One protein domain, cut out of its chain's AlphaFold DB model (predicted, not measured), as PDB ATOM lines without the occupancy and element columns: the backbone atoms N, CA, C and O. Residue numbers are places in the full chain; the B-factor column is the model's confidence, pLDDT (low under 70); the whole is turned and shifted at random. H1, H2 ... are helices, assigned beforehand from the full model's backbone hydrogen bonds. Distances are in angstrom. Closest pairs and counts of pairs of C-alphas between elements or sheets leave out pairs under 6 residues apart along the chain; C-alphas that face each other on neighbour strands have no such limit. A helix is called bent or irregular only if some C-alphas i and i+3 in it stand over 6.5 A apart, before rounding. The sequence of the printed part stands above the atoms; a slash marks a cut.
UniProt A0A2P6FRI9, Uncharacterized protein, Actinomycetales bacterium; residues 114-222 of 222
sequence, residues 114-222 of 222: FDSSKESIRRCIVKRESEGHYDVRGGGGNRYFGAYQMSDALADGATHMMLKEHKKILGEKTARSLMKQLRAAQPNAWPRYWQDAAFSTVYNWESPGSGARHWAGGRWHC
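What this domain is: This is residues 114 to 222 of the 222 residues of an uncharacterized protein of Actinomycetales bacterium (UniProt A0A2P6FRI9). One helix, H4, sits in the middle; on one side of it H2 crosses it and folds back with H3 as a helical hairpin that makes one end of the longest axis, while H1 lies on the other side of H4. Between H1 and H2 the backbone makes a long looped stretch with short strand-like pairings, and the short H5 leads into a tail near H1. The printed part has 109 residues with five named helices, in the order H1 H2 H3 H4 H5, and no named strand; its class is all helix. The whole is compact, with a radius of gyration of the C-alphas of 13.4 A, and spans 41 by 31 by 19 A.

How they stand to each other: Start with H1, residues 116 to 130, and H4, residues 192 to 203: they are near each other, with 8 pairs of C-alphas within 10 A. From H1 follow the long link, residues 131 to 151, where residues 144 to 145 pair antiparallel with 137 to 138 and with 150 to 151. Next comes H2, residues 152 to 170, which is apart from H1. H2 and H3, residues 172 to 183, form a helical hairpin: they touch, closest at the C-alphas of Lys 167 and Ala 175, 5.2 A apart, and run opposite ways at a shallow tilt of 18 degrees. H2 touches H4 with residues 155 to 162 alone, about perpendicular at 76 degrees; the closest C-alphas are those of Ala 158 and Ala 198, 5.3 A apart. H3 and H4 are only just apart, at 8.3 A. H5, residues 212 to 215, is close to H1 but not clearly touching it, with the closest C-alphas, those of Ile 125 and Trp 215, 7.2 A apart. Every O i to N i+4 pair is within hydrogen-bond range in H3 and H4, against 9 of 11 in H1 and 12 of 15 in H2; H5 is too short for such a pair.

Where its parts are: Find C-alpha 116 at (124.019, 115.677, 143.014), where H1 begins; it runs 21.1 A to C-alpha 130 and is irregular, with C-alphas 117 and 120 7.2 A apart. Look for C-alpha 152 at (134.937, 103.941, 122.317), from which H2 runs 24.1 A. H2 has a kink of 55 degrees near residue 164 and is only just irregular, with C-alphas 161 and 164 6.8 A apart. H3 measures 16.6 A, H4 16.3 A and H5 5.7 A, ending at C-alpha 215, (138.915, 112.545, 133.718).

The domain as a whole: The two C-alphas farthest apart, those of Lys 173 and Trp 220, are 41.5 A apart. The printed part has no cut and ends at residue 222, the chain's last. The link from H1 to H2 is long, that from H2 to H3 tight, and those from H3 to H4 and from H4 to H5 short. Mean pLDDT of the printed part is 95.4, and residue 140 is the one printed residue under 70.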
ATOM      1  N   PHE A 114     123.704 108.568 139.841       96.94
ATOM      2  CA  PHE A 114     123.621 110.016 139.908       96.94
ATOM      3  C   PHE A 114     123.898 110.479 141.342       96.94
ATOM      4  O   PHE A 114     123.205 110.079 142.277       96.94
ATOM      5  N   ASP A 115     124.874 111.368 141.499       95.94
ATOM      6  CA  ASP A 115     125.182 112.036 142.759       95.94
ATOM      7  C   ASP A 115     125.152 113.550 142.534       95.94
ATOM      8  O   ASP A 115     125.995 114.112 141.831       95.94
ATOM      9  N   SER A 116     124.178 114.227 143.147       95.88
ATOM     10  CA  SER A 116     124.019 115.677 143.014       95.88
ATOM     11  C   SER A 116     125.220 116.464 143.533       95.88
ATOM     12  O   SER A 116     125.463 117.564 143.046       95.88
ATOM     13  N   SER A 117     125.986 115.918 144.484       95.56
ATOM     14  CA  SER A 117     127.202 116.564 144.992       95.56
ATOM     15  C   SER A 117     128.323 116.619 143.946       95.56
ATOM     16  O   SER A 117     129.263 117.397 144.095       95.56
ATOM     17  N   LYS A 118     128.219 115.824 142.871       95.75
ATOM     18  CA  LYS A 118     129.202 115.740 141.780       95.75
ATOM     19  C   LYS A 118     128.782 116.493 140.520       95.75
ATOM     20  O   LYS A 118     129.540 116.522 139.556       95.75
ATOM     21  N   GLU A 119     127.620 117.149 140.510       97.19
ATOM     22  CA  GLU A 119     127.157 117.905 139.334       97.19
ATOM     23  C   GLU A 119     128.093 119.067 138.968       97.19
ATOM     24  O   GLU A 119     128.276 119.353 137.785       97.19
ATOM     25  N   SER A 120     128.711 119.726 139.954       97.06
ATOM     26  CA  SER A 120     129.704 120.779 139.703       97.06
ATOM     27  C   SER A 120     130.933 120.231 138.973       97.06
ATOM     28  O   SER A 120     131.361 120.812 137.976       97.06
ATOM     29  N   ILE A 121     131.438 119.075 139.411       97.31
ATOM     30  CA  ILE A 121     132.554 118.366 138.775       97.31
ATOM     31  C   ILE A 121     132.162 117.934 137.361       97.31
ATOM     32  O   ILE A 121     132.883 118.228 136.412       97.31
ATOM     33  N   ARG A 122     130.985 117.321 137.187       98.12
ATOM     34  CA  ARG A 122     130.477 116.919 135.868       98.12
ATOM     35  C   ARG A 122     130.445 118.094 134.893       98.12
ATOM     36  O   ARG A 122     130.929 117.971 133.775       98.12
ATOM     37  N   ARG A 123     129.899 119.241 135.307       98.25
ATOM     38  CA  ARG A 123     129.848 120.450 134.470       98.25
ATOM     39  C   ARG A 123     131.237 120.986 134.147       98.25
ATOM     40  O   ARG A 123     131.466 121.394 133.013       98.25
ATOM     41  N   CYS A 124     132.154 120.965 135.113       97.44
ATOM     42  CA  CYS A 124     133.546 121.334 134.885       97.44
ATOM     43  C   CYS A 124     134.198 120.429 133.826       97.44
ATOM     44  O   CYS A 124     134.814 120.945 132.896       97.44
ATOM     45  N   ILE A 125     133.984 119.111 133.916       97.75
ATOM     46  CA  ILE A 125     134.458 118.129 132.932       97.75
ATOM     47  C   ILE A 125     133.840 118.426 131.564       97.75
ATOM     48  O   ILE A 125     134.573 118.648 130.615       97.75
ATOM     49  N   VAL A 126     132.515 118.555 131.457       97.81
ATOM     50  CA  VAL A 126     131.843 118.881 130.183       97.81
ATOM     51  C   VAL A 126     132.389 120.170 129.557       97.81
ATOM     52  O   VAL A 126     132.626 120.233 128.351       97.81
ATOM     53  N   LYS A 127     132.640 121.202 130.369       97.50
ATOM     54  CA  LYS A 127     133.257 122.445 129.891       97.50
ATOM     55  C   LYS A 127     134.663 122.205 129.346       97.50
ATOM     56  O   LYS A 127     135.019 122.760 128.314       97.50
ATOM     57  N   ARG A 128     135.469 121.427 130.064       96.62
ATOM     58  CA  ARG A 128     136.875 121.184 129.740       96.62
ATOM     59  C   ARG A 128     137.055 120.301 128.521       96.62
ATOM     60  O   ARG A 128     137.919 120.582 127.697       96.62
ATOM     61  N   GLU A 129     136.260 119.246 128.449       96.44
ATOM     62  CA  GLU A 129     136.382 118.202 127.443       96.44
ATOM     63  C   GLU A 129     135.753 118.625 126.110       96.44
ATOM     64  O   GLU A 129     136.240 118.231 125.051       96.44
ATOM     65  N   SER A 130     134.692 119.440 126.127       96.19
ATOM     66  CA  SER A 130     133.967 119.764 124.894       96.19
ATOM     67  C   SER A 130     133.333 121.149 124.832       96.19
ATOM     68  O   SER A 130     132.558 121.400 123.916       96.19
ATOM     69  N   GLU A 131     133.572 122.025 125.811       96.62
ATOM     70  CA  GLU A 131     132.912 123.338 125.921       96.62
ATOM     71  C   GLU A 131     131.369 123.254 125.943       96.62
ATOM     72  O   GLU A 131     130.665 124.212 125.632       96.62
ATOM     73  N   GLY A 132     130.813 122.110 126.366       96.88
ATOM     74  CA  GLY A 132     129.365 121.881 126.383       96.88
ATOM     75  C   GLY A 132     128.791 121.295 125.095       96.88
ATOM     76  O   GLY A 132     127.570 121.207 124.965       96.88
ATOM     77  N   HIS A 133     129.626 120.872 124.147       97.69
ATOM     78  CA  HIS A 133     129.174 120.193 122.939       97.69
ATOM     79  C   HIS A 133     129.089 118.674 123.155       97.69
ATOM     80  O   HIS A 133     130.057 118.038 123.565       97.69
ATOM     81  N   TYR A 134     127.928 118.077 122.885       97.44
ATOM     82  CA  TYR A 134     127.697 116.635 123.069       97.44
ATOM     83  C   TYR A 134     127.907 115.809 121.789       97.44
ATOM     84  O   TYR A 134     127.974 114.588 121.858       97.44
ATOM     85  N   ASP A 135     128.022 116.445 120.628       96.88
ATOM     86  CA  ASP A 135     128.106 115.814 119.299       96.88
ATOM     87  C   ASP A 135     129.499 115.918 118.655       96.88
ATOM     88  O   ASP A 135     129.705 115.514 117.509       96.88
ATOM     89  N   VAL A 136     130.483 116.410 119.408       96.38
ATOM     90  CA  VAL A 136     131.851 116.611 118.926       96.38
ATOM     91  C   VAL A 136     132.718 115.368 119.074       96.38
ATOM     92  O   VAL A 136     132.459 114.464 119.872       96.38
ATOM     93  N   ARG A 137     133.805 115.362 118.311       96.12
ATOM     94  CA  ARG A 137     134.872 114.367 118.350       96.12
ATOM     95  C   ARG A 137     136.202 115.101 118.489       96.12
ATOM     96  O   ARG A 137     136.386 116.129 117.844       96.12
ATOM     97  N   GLY A 138     137.107 114.588 119.319       89.62
ATOM     98  CA  GLY A 138     138.354 115.277 119.647       89.62
ATOM     99  C   GLY A 138     139.495 114.368 120.114       89.62
ATOM    100  O   GLY A 138     139.474 113.142 119.941       89.62
ATOM    101  N   GLY A 139     140.525 115.017 120.668       79.75
ATOM    102  CA  GLY A 139     141.791 114.426 121.113       79.75
ATOM    103  C   GLY A 139     142.759 114.055 119.981       79.75
ATOM    104  O   GLY A 139     142.414 114.075 118.799       79.75
ATOM    105  N   GLY A 140     143.998 113.707 120.347       69.81
ATOM    106  CA  GLY A 140     145.048 113.315 119.401       69.81
ATOM    107  C   GLY A 140     144.635 112.090 118.580       69.81
ATOM    108  O   GLY A 140     144.642 110.967 119.079       69.81
ATOM    109  N   GLY A 141     144.240 112.312 117.327       78.69
ATOM    110  CA  GLY A 141     143.764 111.264 116.419       78.69
ATOM    111  C   GLY A 141     142.245 111.085 116.364       78.69
ATOM    112  O   GLY A 141     141.789 110.089 115.804       78.69
ATOM    113  N   ASN A 142     141.461 112.023 116.911       87.62
ATOM    114  CA  ASN A 142     139.998 111.992 116.873       87.62
ATOM    115  C   ASN A 142     139.446 110.682 117.476       87.62
ATOM    116  O   ASN A 142     138.726 109.940 116.818       87.62
ATOM    117  N   ARG A 143     139.830 110.313 118.699       94.25
ATOM    118  CA  ARG A 143     139.445 109.018 119.315       94.25
ATOM    119  C   ARG A 143     138.535 109.154 120.532       94.25
ATOM    120  O   ARG A 143     138.246 108.158 121.191       94.25
ATOM    121  N   TYR A 144     138.100 110.374 120.813       96.31
ATOM    122  CA  TYR A 144     137.305 110.711 121.980       96.31
ATOM    123  C   TYR A 144     136.041 111.447 121.553       96.31
ATOM    124  O   TYR A 144     136.059 112.231 120.600       96.31
ATOM    125  N   PHE A 145     134.934 111.145 122.225       98.00
ATOM    126  CA  PHE A 145     133.605 111.445 121.714       98.00
ATOM    127  C   PHE A 145     132.714 112.113 122.759       98.00
ATOM    128  O   PHE A 145     132.685 111.729 123.933       98.00
ATOM    129  N   GLY A 146     131.938 113.077 122.276       97.44
ATOM    130  CA  GLY A 146     130.870 113.739 122.998       97.44
ATOM    131  C   GLY A 146     131.356 114.634 124.128       97.44
ATOM    132  O   GLY A 146     132.519 115.048 124.177       97.44
ATOM    133  N   ALA A 147     130.440 114.925 125.049       97.38
ATOM    134  CA  ALA A 147     130.657 115.929 126.085       97.38
ATOM    135  C   ALA A 147     131.710 115.545 127.120       97.38
ATOM    136  O   ALA A 147     132.305 116.399 127.764       97.38
ATOM    137  N   TYR A 148     131.927 114.246 127.276       97.38
ATOM    138  CA  TYR A 148     132.848 113.684 128.255       97.38
ATOM    139  C   TYR A 148     134.142 113.188 127.618       97.38
ATOM    140  O   TYR A 148     134.925 112.548 128.316       97.38
ATOM    141  N   GLN A 149     134.319 113.410 126.306       97.19
ATOM    142  CA  GLN A 149     135.439 112.895 125.518       97.19
ATOM    143  C   GLN A 149     135.745 111.430 125.877       97.19
ATOM    144  O   GLN A 149     136.875 111.061 126.177       97.19
ATOM    145  N   MET A 150     134.719 110.572 125.888       97.00
ATOM    146  CA  MET A 150     134.907 109.150 126.182       97.00
ATOM    147  C   MET A 150     135.561 108.465 124.986       97.00
ATOM    148  O   MET A 150     135.188 108.728 123.845       97.00
ATOM    149  N   SER A 151     136.504 107.558 125.238       96.19
ATOM    150  CA  SER A 151     136.945 106.605 124.215       96.19
ATOM    151  C   SER A 151     135.839 105.593 123.910       96.19
ATOM    152  O   SER A 151     135.018 105.306 124.784       96.19
ATOM    153  N   ASP A 152     135.894 104.974 122.733       95.38
ATOM    154  CA  ASP A 152     134.937 103.941 122.317       95.38
ATOM    155  C   ASP A 152     134.881 102.756 123.305       95.38
ATOM    156  O   ASP A 152     133.811 102.359 123.753       95.38
ATOM    157  N   ALA A 153     136.042 102.277 123.770       97.12
ATOM    158  CA  ALA A 153     136.132 101.181 124.740       97.12
ATOM    159  C   ALA A 153     135.514 101.526 126.109       97.12
ATOM    160  O   ALA A 153     134.834 100.703 126.722       97.12
ATOM    161  N   LEU A 154     135.732 102.755 126.592       98.00
ATOM    162  CA  LEU A 154     135.119 103.222 127.841       98.00
ATOM    163  C   LEU A 154     133.593 103.291 127.710       98.00
ATOM    164  O   LEU A 154     132.869 102.893 128.623       98.00
ATOM    165  N   ALA A 155     133.114 103.786 126.571       98.00
ATOM    166  CA  ALA A 155     131.698 103.898 126.283       98.00
ATOM    167  C   ALA A 155     131.024 102.522 126.158       98.00
ATOM    168  O   ALA A 155     129.967 102.310 126.756       98.00
ATOM    169  N   ASP A 156     131.657 101.569 125.467       98.38
ATOM    170  CA  ASP A 156     131.201 100.180 125.377       98.38
ATOM    171  C   ASP A 156     131.029  99.560 126.773       98.38
ATOM    172  O   ASP A 156     129.921  99.144 127.137       98.38
ATOM    173  N   GLY A 157     132.071  99.627 127.609       98.06
ATOM    174  CA  GLY A 157     132.024  99.165 128.997       98.06
ATOM    175  C   GLY A 157     130.897  99.823 129.802       98.06
ATOM    176  O   GLY A 157     130.133  99.136 130.488       98.06
ATOM    177  N   ALA A 158     130.709 101.138 129.648       98.44
ATOM    178  CA  ALA A 158     129.625 101.864 130.305       98.44
ATOM    179  C   ALA A 158     128.237 101.319 129.919       98.44
ATOM    180  O   ALA A 158     127.366 101.205 130.785       98.44
ATOM    181  N   THR A 159     128.008 100.906 128.665       98.44
ATOM    182  CA  THR A 159     126.716 100.309 128.267       98.44
ATOM    183  C   THR A 159     126.414  98.998 128.998       98.44
ATOM    184  O   THR A 159     125.260  98.719 129.341       98.44
ATOM    185  N   HIS A 160     127.436  98.189 129.284       98.31
ATOM    186  CA  HIS A 160     127.281  96.960 130.058       98.31
ATOM    187  C   HIS A 160     126.945  97.266 131.520       98.31
ATOM    188  O   HIS A 160     126.031  96.659 132.087       98.31
ATOM    189  N   MET A 161     127.614  98.263 132.100       98.25
ATOM    190  CA  MET A 161     127.373  98.728 133.469       98.25
ATOM    191  C   MET A 161     125.957  99.309 133.633       98.25
ATOM    192  O   MET A 161     125.248  98.989 134.594       98.25
ATOM    193  N   MET A 162     125.494 100.096 132.655       97.75
ATOM    194  CA  MET A 162     124.167 100.723 132.653       97.75
ATOM    195  C   MET A 162     123.010  99.719 132.520       97.75
ATOM    196  O   MET A 162     121.891 100.005 132.961       97.75
ATOM    197  N   LEU A 163     123.241  98.543 131.923       97.38
ATOM    198  CA  LEU A 163     122.179  97.602 131.554       97.38
ATOM    199  C   LEU A 163     121.318  97.167 132.749       97.38
ATOM    200  O   LEU A 163     120.090  97.152 132.650       97.38
ATOM    201  N   LYS A 164     121.935  96.819 133.888       96.25
ATOM    202  CA  LYS A 164     121.213  96.275 135.057       96.25
ATOM    203  C   LYS A 164     120.145  97.237 135.574       96.25
ATOM    204  O   LYS A 164     119.054  96.804 135.943       96.25
ATOM    205  N   GLU A 165     120.458  98.524 135.615       94.56
ATOM    206  CA  GLU A 165     119.501  99.552 136.008       94.56
ATOM    207  C   GLU A 165     118.418  99.729 134.948       94.56
ATOM    208  O   GLU A 165     117.227  99.680 135.260       94.56
ATOM    209  N   HIS A 166     118.818  99.895 133.690       94.62
ATOM    210  CA  HIS A 166     117.878 100.236 132.632       94.62
ATOM    211  C   HIS A 166     116.886  99.103 132.345       94.62
ATOM    212  O   HIS A 166     115.742  99.390 131.998       94.62
ATOM    213  N   LYS A 167     117.238  97.837 132.627       95.31
ATOM    214  CA  LYS A 167     116.280  96.714 132.664       95.31
ATOM    215  C   LYS A 167     115.106  96.971 133.618       95.31
ATOM    216  O   LYS A 167     113.979  96.609 133.298       95.31
ATOM    217  N   LYS A 168     115.345  97.600 134.775       91.38
ATOM    218  CA  LYS A 168     114.295  97.925 135.760       91.38
ATOM    219  C   LYS A 168     113.441  99.114 135.332       91.38
ATOM    220  O   LYS A 168     112.293  99.221 135.751       91.38
ATOM    221  N   ILE A 169     113.998 100.014 134.525       89.12
ATOM    222  CA  ILE A 169     113.325 101.236 134.080       89.12
ATOM    223  C   ILE A 169     112.459 100.936 132.855       89.12
ATOM    224  O   ILE A 169     111.243 101.114 132.930       89.12
ATOM    225  N   LEU A 170     113.087 100.423 131.791       88.25
ATOM    226  CA  LEU A 170     112.533 100.230 130.443       88.25
ATOM    227  C   LEU A 170     111.950  98.829 130.200       88.25
ATOM    228  O   LEU A 170     111.265  98.618 129.203       88.25
ATOM    229  N   GLY A 171     112.253  97.864 131.071       91.06
ATOM    230  CA  GLY A 171     112.026  96.443 130.814       91.06
ATOM    231  C   GLY A 171     113.212  95.779 130.104       91.06
ATOM    232  O   GLY A 171     114.047  96.432 129.475       91.06
ATOM    233  N   GLU A 172     113.311  94.452 130.220       95.19
ATOM    234  CA  GLU A 172     114.491  93.693 129.784       95.19
ATOM    235  C   GLU A 172     114.763  93.781 128.279       95.19
ATOM    236  O   GLU A 172     115.877  94.123 127.876       95.19
ATOM    237  N   LYS A 173     113.751  93.492 127.454       95.81
ATOM    238  CA  LYS A 173     113.887  93.468 125.991       95.81
ATOM    239  C   LYS A 173     114.313  94.836 125.449       95.81
ATOM    240  O   LYS A 173     115.290  94.927 124.708       95.81
ATOM    241  N   THR A 174     113.625  95.894 125.879       92.69
ATOM    242  CA  THR A 174     113.895  97.276 125.465       92.69
ATOM    243  C   THR A 174     115.288  97.724 125.891       92.69
ATOM    244  O   THR A 174     116.047  98.211 125.058       92.69
ATOM    245  N   ALA A 175     115.672  97.495 127.152       94.88
ATOM    246  CA  ALA A 175     116.987  97.892 127.649       94.88
ATOM    247  C   ALA A 175     118.129  97.192 126.898       94.88
ATOM    248  O   ALA A 175     119.106  97.838 126.531       94.88
ATOM    249  N   ARG A 176     118.014  95.885 126.623       97.06
ATOM    250  CA  ARG A 176     119.037  95.147 125.860       97.06
ATOM    251  C   ARG A 176     119.162  95.648 124.425       97.06
ATOM    252  O   ARG A 176     120.284  95.834 123.959       97.06
ATOM    253  N   SER A 177     118.031  95.870 123.753       95.38
ATOM    254  CA  SER A 177     118.003  96.414 122.391       95.38
ATOM    255  C   SER A 177     118.669  97.788 122.340       95.38
ATOM    256  O   SER A 177     119.568  98.014 121.537       95.38
ATOM    257  N   LEU A 178     118.311  98.671 123.273       94.56
ATOM    258  CA  LEU A 178     118.840 100.025 123.322       94.56
ATOM    259  C   LEU A 178     120.338 100.058 123.645       94.56
ATOM    260  O   LEU A 178     121.089 100.741 122.963       94.56
ATOM    261  N   MET A 179     120.807  99.256 124.605       96.75
ATOM    262  CA  MET A 179     122.245  99.149 124.892       96.75
ATOM    263  C   MET A 179     123.031  98.593 123.699       96.75
ATOM    264  O   MET A 179     124.164  99.001 123.473       96.75
ATOM    265  N   LYS A 180     122.437  97.685 122.912       96.88
ATOM    266  CA  LYS A 180     123.042  97.209 121.661       96.88
ATOM    267  C   LYS A 180     123.142  98.331 120.624       96.88
ATOM    268  O   LYS A 180     124.167  98.426 119.964       96.88
ATOM    269  N   GLN A 181     122.114  99.171 120.497       95.38
ATOM    270  CA  GLN A 181     122.139 100.327 119.594       95.38
ATOM    271  C   GLN A 181     123.196 101.351 120.017       95.38
ATOM    272  O   GLN A 181     123.948 101.815 119.169       95.38
ATOM    273  N   LEU A 182     123.305 101.644 121.318       96.31
ATOM    274  CA  LEU A 182     124.340 102.542 121.838       96.31
ATOM    275  C   LEU A 182     125.744 102.016 121.532       96.31
ATOM    276  O   LEU A 182     126.555 102.772 121.023       96.31
ATOM    277  N   ARG A 183     126.018 100.722 121.742       96.94
ATOM    278  CA  ARG A 183     127.320 100.119 121.386       96.94
ATOM    279  C   ARG A 183     127.637 100.148 119.891       96.94
ATOM    280  O   ARG A 183     128.798 100.088 119.518       96.94
ATOM    281  N   ALA A 184     126.619 100.195 119.034       96.12
ATOM    282  CA  ALA A 184     126.807 100.266 117.588       96.12
ATOM    283  C   ALA A 184     127.059 101.699 117.082       96.12
ATOM    284  O   ALA A 184     127.379 101.877 115.909       96.12
ATOM    285  N   ALA A 185     126.893 102.713 117.935       94.12
ATOM    286  CA  ALA A 185     127.057 104.118 117.594       94.12
ATOM    287  C   ALA A 185     128.170 104.752 118.431       94.12
ATOM    288  O   ALA A 185     128.328 104.446 119.610       94.12
ATOM    289  N   GLN A 186     128.900 105.704 117.853       95.44
ATOM    290  CA  GLN A 186     129.889 106.465 118.615       95.44
ATOM    291  C   GLN A 186     129.201 107.338 119.679       95.44
ATOM    292  O   GLN A 186     128.093 107.828 119.435       95.44
ATOM    293  N   PRO A 187     129.842 107.604 120.833       96.31
ATOM    294  CA  PRO A 187     129.203 108.326 121.936       96.31
ATOM    295  C   PRO A 187     128.700 109.726 121.593       96.31
ATOM    296  O   PRO A 187     127.734 110.191 122.187       96.31
ATOM    297  N   ASN A 188     129.309 110.396 120.616       96.44
ATOM    298  CA  ASN A 188     128.868 111.708 120.143       96.44
ATOM    299  C   ASN A 188     127.560 111.652 119.330       96.44
ATOM    300  O   ASN A 188     126.907 112.673 119.151       96.44
ATOM    301  N   ALA A 189     127.144 110.473 118.868       95.50
ATOM    302  CA  ALA A 189     125.825 110.255 118.278       95.50
ATOM    303  C   ALA A 189     124.762 109.879 119.326       95.50
ATOM    304  O   ALA A 189     123.581 109.749 119.000       95.50
ATOM    305  N   TRP A 190     125.154 109.672 120.587       95.62
ATOM    306  CA  TRP A 190     124.207 109.336 121.640       95.62
ATOM    307  C   TRP A 190     123.467 110.590 122.114       95.62
ATOM    308  O   TRP A 190     124.108 111.623 122.320       95.62
ATOM    309  N   PRO A 191     122.157 110.495 122.402       95.31
ATOM    310  CA  PRO A 191     121.432 111.552 123.098       95.31
ATOM    311  C   PRO A 191     122.107 111.948 124.416       95.31
ATOM    312  O   PRO A 191     122.714 111.102 125.089       95.31
ATOM    313  N   ARG A 192     121.923 113.205 124.840       95.69
ATOM    314  CA  ARG A 192     122.509 113.758 126.075       95.69
ATOM    315  C   ARG A 192     122.315 112.839 127.276       95.69
ATOM    316  O   ARG A 192     123.261 112.592 128.021       95.69
ATOM    317  N   TYR A 193     121.098 112.318 127.450       96.31
ATOM    318  CA  TYR A 193     120.764 111.434 128.566       96.31
ATOM    319  C   TYR A 193     121.727 110.243 128.673       96.31
ATOM    320  O   TYR A 193     122.157 109.903 129.772       96.31
ATOM    321  N   TRP A 194     122.084 109.618 127.549       97.12
ATOM    322  CA  TRP A 194     122.919 108.416 127.545       97.12
ATOM    323  C   TRP A 194     124.386 108.721 127.814       97.12
ATOM    324  O   TRP A 194     125.045 107.946 128.503       97.12
ATOM    325  N   GLN A 195     124.881 109.868 127.349       98.00
ATOM    326  CA  GLN A 195     126.224 110.329 127.700       98.00
ATOM    327  C   GLN A 195     126.325 110.654 129.195       98.00
ATOM    328  O   GLN A 195     127.256 110.216 129.866       98.00
ATOM    329  N   ASP A 196     125.332 111.356 129.741       98.00
ATOM    330  CA  ASP A 196     125.251 111.674 131.168       98.00
ATOM    331  C   ASP A 196     125.125 110.423 132.055       98.00
ATOM    332  O   ASP A 196     125.743 110.334 133.124       98.00
ATOM    333  N   ALA A 197     124.319 109.450 131.618       98.06
ATOM    334  CA  ALA A 197     124.156 108.172 132.298       98.06
ATOM    335  C   ALA A 197     125.465 107.376 132.293       98.06
ATOM    336  O   ALA A 197     125.844 106.831 133.332       98.06
ATOM    337  N   ALA A 198     126.175 107.352 131.162       98.50
ATOM    338  CA  ALA A 198     127.474 106.699 131.042       98.50
ATOM    339  C   ALA A 198     128.513 107.354 131.960       98.50
ATOM    340  O   ALA A 198     129.134 106.647 132.752       98.50
ATOM    341  N   PHE A 199     128.626 108.689 131.937       98.56
ATOM    342  CA  PHE A 199     129.500 109.431 132.848       98.56
ATOM    343  C   PHE A 199     129.210 109.073 134.305       98.56
ATOM    344  O   PHE A 199     130.100 108.611 135.010       98.56
ATOM    345  N   SER A 200     127.960 109.236 134.746       98.56
ATOM    346  CA  SER A 200     127.587 109.026 136.149       98.56
ATOM    347  C   SER A 200     127.864 107.587 136.585       98.56
ATOM    348  O   SER A 200     128.407 107.355 137.662       98.56
ATOM    349  N   THR A 201     127.537 106.625 135.715       98.44
ATOM    350  CA  THR A 201     127.761 105.195 135.951       98.44
ATOM    351  C   THR A 201     129.239 104.877 136.113       98.44
ATOM    352  O   THR A 201     129.597 104.213 137.077       98.44
ATOM    353  N   VAL A 202     130.096 105.361 135.213       98.56
ATOM    354  CA  VAL A 202     131.548 105.142 135.294       98.56
ATOM    355  C   VAL A 202     132.136 105.858 136.509       98.56
ATOM    356  O   VAL A 202     132.893 105.261 137.271       98.56
ATOM    357  N   TYR A 203     131.765 107.122 136.717       98.44
ATOM    358  CA  TYR A 203     132.320 107.974 137.766       98.44
ATOM    359  C   TYR A 203     132.037 107.426 139.175       98.44
ATOM    360  O   TYR A 203     132.896 107.539 140.048       98.44
ATOM    361  N   ASN A 204     130.874 106.796 139.384       98.12
ATOM    362  CA  ASN A 204     130.394 106.349 140.699       98.12
ATOM    363  C   ASN A 204     130.167 104.829 140.819       98.12
ATOM    364  O   ASN A 204     129.411 104.401 141.692       98.12
ATOM    365  N   TRP A 205     130.740 104.007 139.933       96.38
ATOM    366  CA  TRP A 205     130.397 102.580 139.834       96.38
ATOM    367  C   TRP A 205     130.580 101.794 141.139       96.38
ATOM    368  O   TRP A 205     129.660 101.098 141.576       96.38
ATOM    369  N   GLU A 206     131.771 101.886 141.736       96.00
ATOM    370  CA  GLU A 206     132.136 101.134 142.944       96.00
ATOM    371  C   GLU A 206     131.833 101.946 144.199       96.00
ATOM    372  O   GLU A 206     131.258 101.444 145.162       96.00
ATOM    373  N   SER A 207     132.207 103.222 144.171       95.69
ATOM    374  CA  SER A 207     131.953 104.195 145.228       95.69
ATOM    375  C   SER A 207     131.927 105.610 144.637       95.69
ATOM    376  O   SER A 207     132.349 105.799 143.490       95.69
ATOM    377  N   PRO A 208     131.416 106.622 145.365       96.06
ATOM    378  CA  PRO A 208     131.379 107.992 144.865       96.06
ATOM    379  C   PRO A 208     132.763 108.483 144.410       96.06
ATOM    380  O   PRO A 208     133.683 108.597 145.215       96.06
ATOM    381  N   GLY A 209     132.904 108.795 143.120       96.25
ATOM    382  CA  GLY A 209     134.161 109.255 142.521       96.25
ATOM    383  C   GLY A 209     135.203 108.178 142.207       96.25
ATOM    384  O   GLY A 209     136.298 108.536 141.772       96.25
ATOM    385  N   SER A 210     134.903 106.881 142.352       97.38
ATOM    386  CA  SER A 210     135.855 105.796 142.050       97.38
ATOM    387  C   SER A 210     136.380 105.829 140.606       97.38
ATOM    388  O   SER A 210     137.500 105.402 140.329       97.38
ATOM    389  N   GLY A 211     135.584 106.356 139.673       97.50
ATOM    390  CA  GLY A 211     135.949 106.503 138.263       97.50
ATOM    391  C   GLY A 211     136.625 107.827 137.902       97.50
ATOM    392  O   GLY A 211     136.920 108.037 136.726       97.50
ATOM    393  N   ALA A 212     136.887 108.728 138.857       96.94
ATOM    394  CA  ALA A 212     137.354 110.090 138.570       96.94
ATOM    395  C   ALA A 212     138.647 110.143 137.739       96.94
ATOM    396  O   ALA A 212     138.819 111.036 136.911       96.94
ATOM    397  N   ARG A 213     139.526 109.141 137.882       96.19
ATOM    398  CA  ARG A 213     140.778 109.029 137.116       96.19
ATOM    399  C   ARG A 213     140.594 109.010 135.596       96.19
ATOM    400  O   ARG A 213     141.516 109.394 134.886       96.19
ATOM    401  N   HIS A 214     139.422 108.607 135.093       96.31
ATOM    402  CA  HIS A 214     139.117 108.676 133.660       96.31
ATOM    403  C   HIS A 214     139.084 110.122 133.130       96.31
ATOM    404  O   HIS A 214     139.224 110.322 131.928       96.31
ATOM    405  N   TRP A 215     138.970 111.114 134.023       96.12
ATOM    406  CA  TRP A 215     138.915 112.545 133.718       96.12
ATOM    407  C   TRP A 215     139.876 113.382 134.583       96.12
ATOM    408  O   TRP A 215     139.629 114.564 134.807       96.12
ATOM    409  N   ALA A 216     140.973 112.801 135.082       91.19
ATOM    410  CA  ALA A 216     141.922 113.517 135.948       91.19
ATOM    411  C   ALA A 216     142.851 114.511 135.207       91.19
ATOM    412  O   ALA A 216     143.546 115.292 135.853       91.19
ATOM    413  N   GLY A 217     142.884 114.483 133.869       86.50
ATOM    414  CA  GLY A 217     143.736 115.344 133.039       86.50
ATOM    415  C   GLY A 217     143.006 116.533 132.401       86.50
ATOM    416  O   GLY A 217     141.915 116.914 132.814       86.50
ATOM    417  N   GLY A 218     143.613 117.095 131.353       86.94
ATOM    418  CA  GLY A 218     143.021 118.146 130.519       86.94
ATOM    419  C   GLY A 218     143.575 119.546 130.791       86.94
ATOM    420  O   GLY A 218     144.586 119.717 131.467       86.94
ATOM    421  N   ARG A 219     142.913 120.562 130.222       86.25
ATOM    422  CA  ARG A 219     143.361 121.970 130.268       86.25
ATOM    423  C   ARG A 219     143.350 122.580 131.679       86.25
ATOM    424  O   ARG A 219     144.106 123.512 131.923       86.25
ATOM    425  N   TRP A 220     142.484 122.100 132.576       93.81
ATOM    426  CA  TRP A 220     142.384 122.539 133.976       93.81
ATOM    427  C   TRP A 220     141.782 121.446 134.870       93.81
ATOM    428  O   TRP A 220     141.216 120.467 134.380       93.81
ATOM    429  N   HIS A 221     141.873 121.619 136.188       93.62
ATOM    430  CA  HIS A 221     141.359 120.644 137.148       93.62
ATOM    431  C   HIS A 221     139.873 120.832 137.464       93.62
ATOM    432  O   HIS A 221     139.365 121.950 137.566       93.62
ATOM    433  N   CYS A 222     139.229 119.683 137.633       93.19
ATOM    434  CA  CYS A 222     137.924 119.454 138.221       93.19
ATOM    435  C   CYS A 222     138.150 118.371 139.295       93.19
ATOM    436  O   CYS A 222     137.370 118.351 140.261       93.19
TER     437      CYS A 222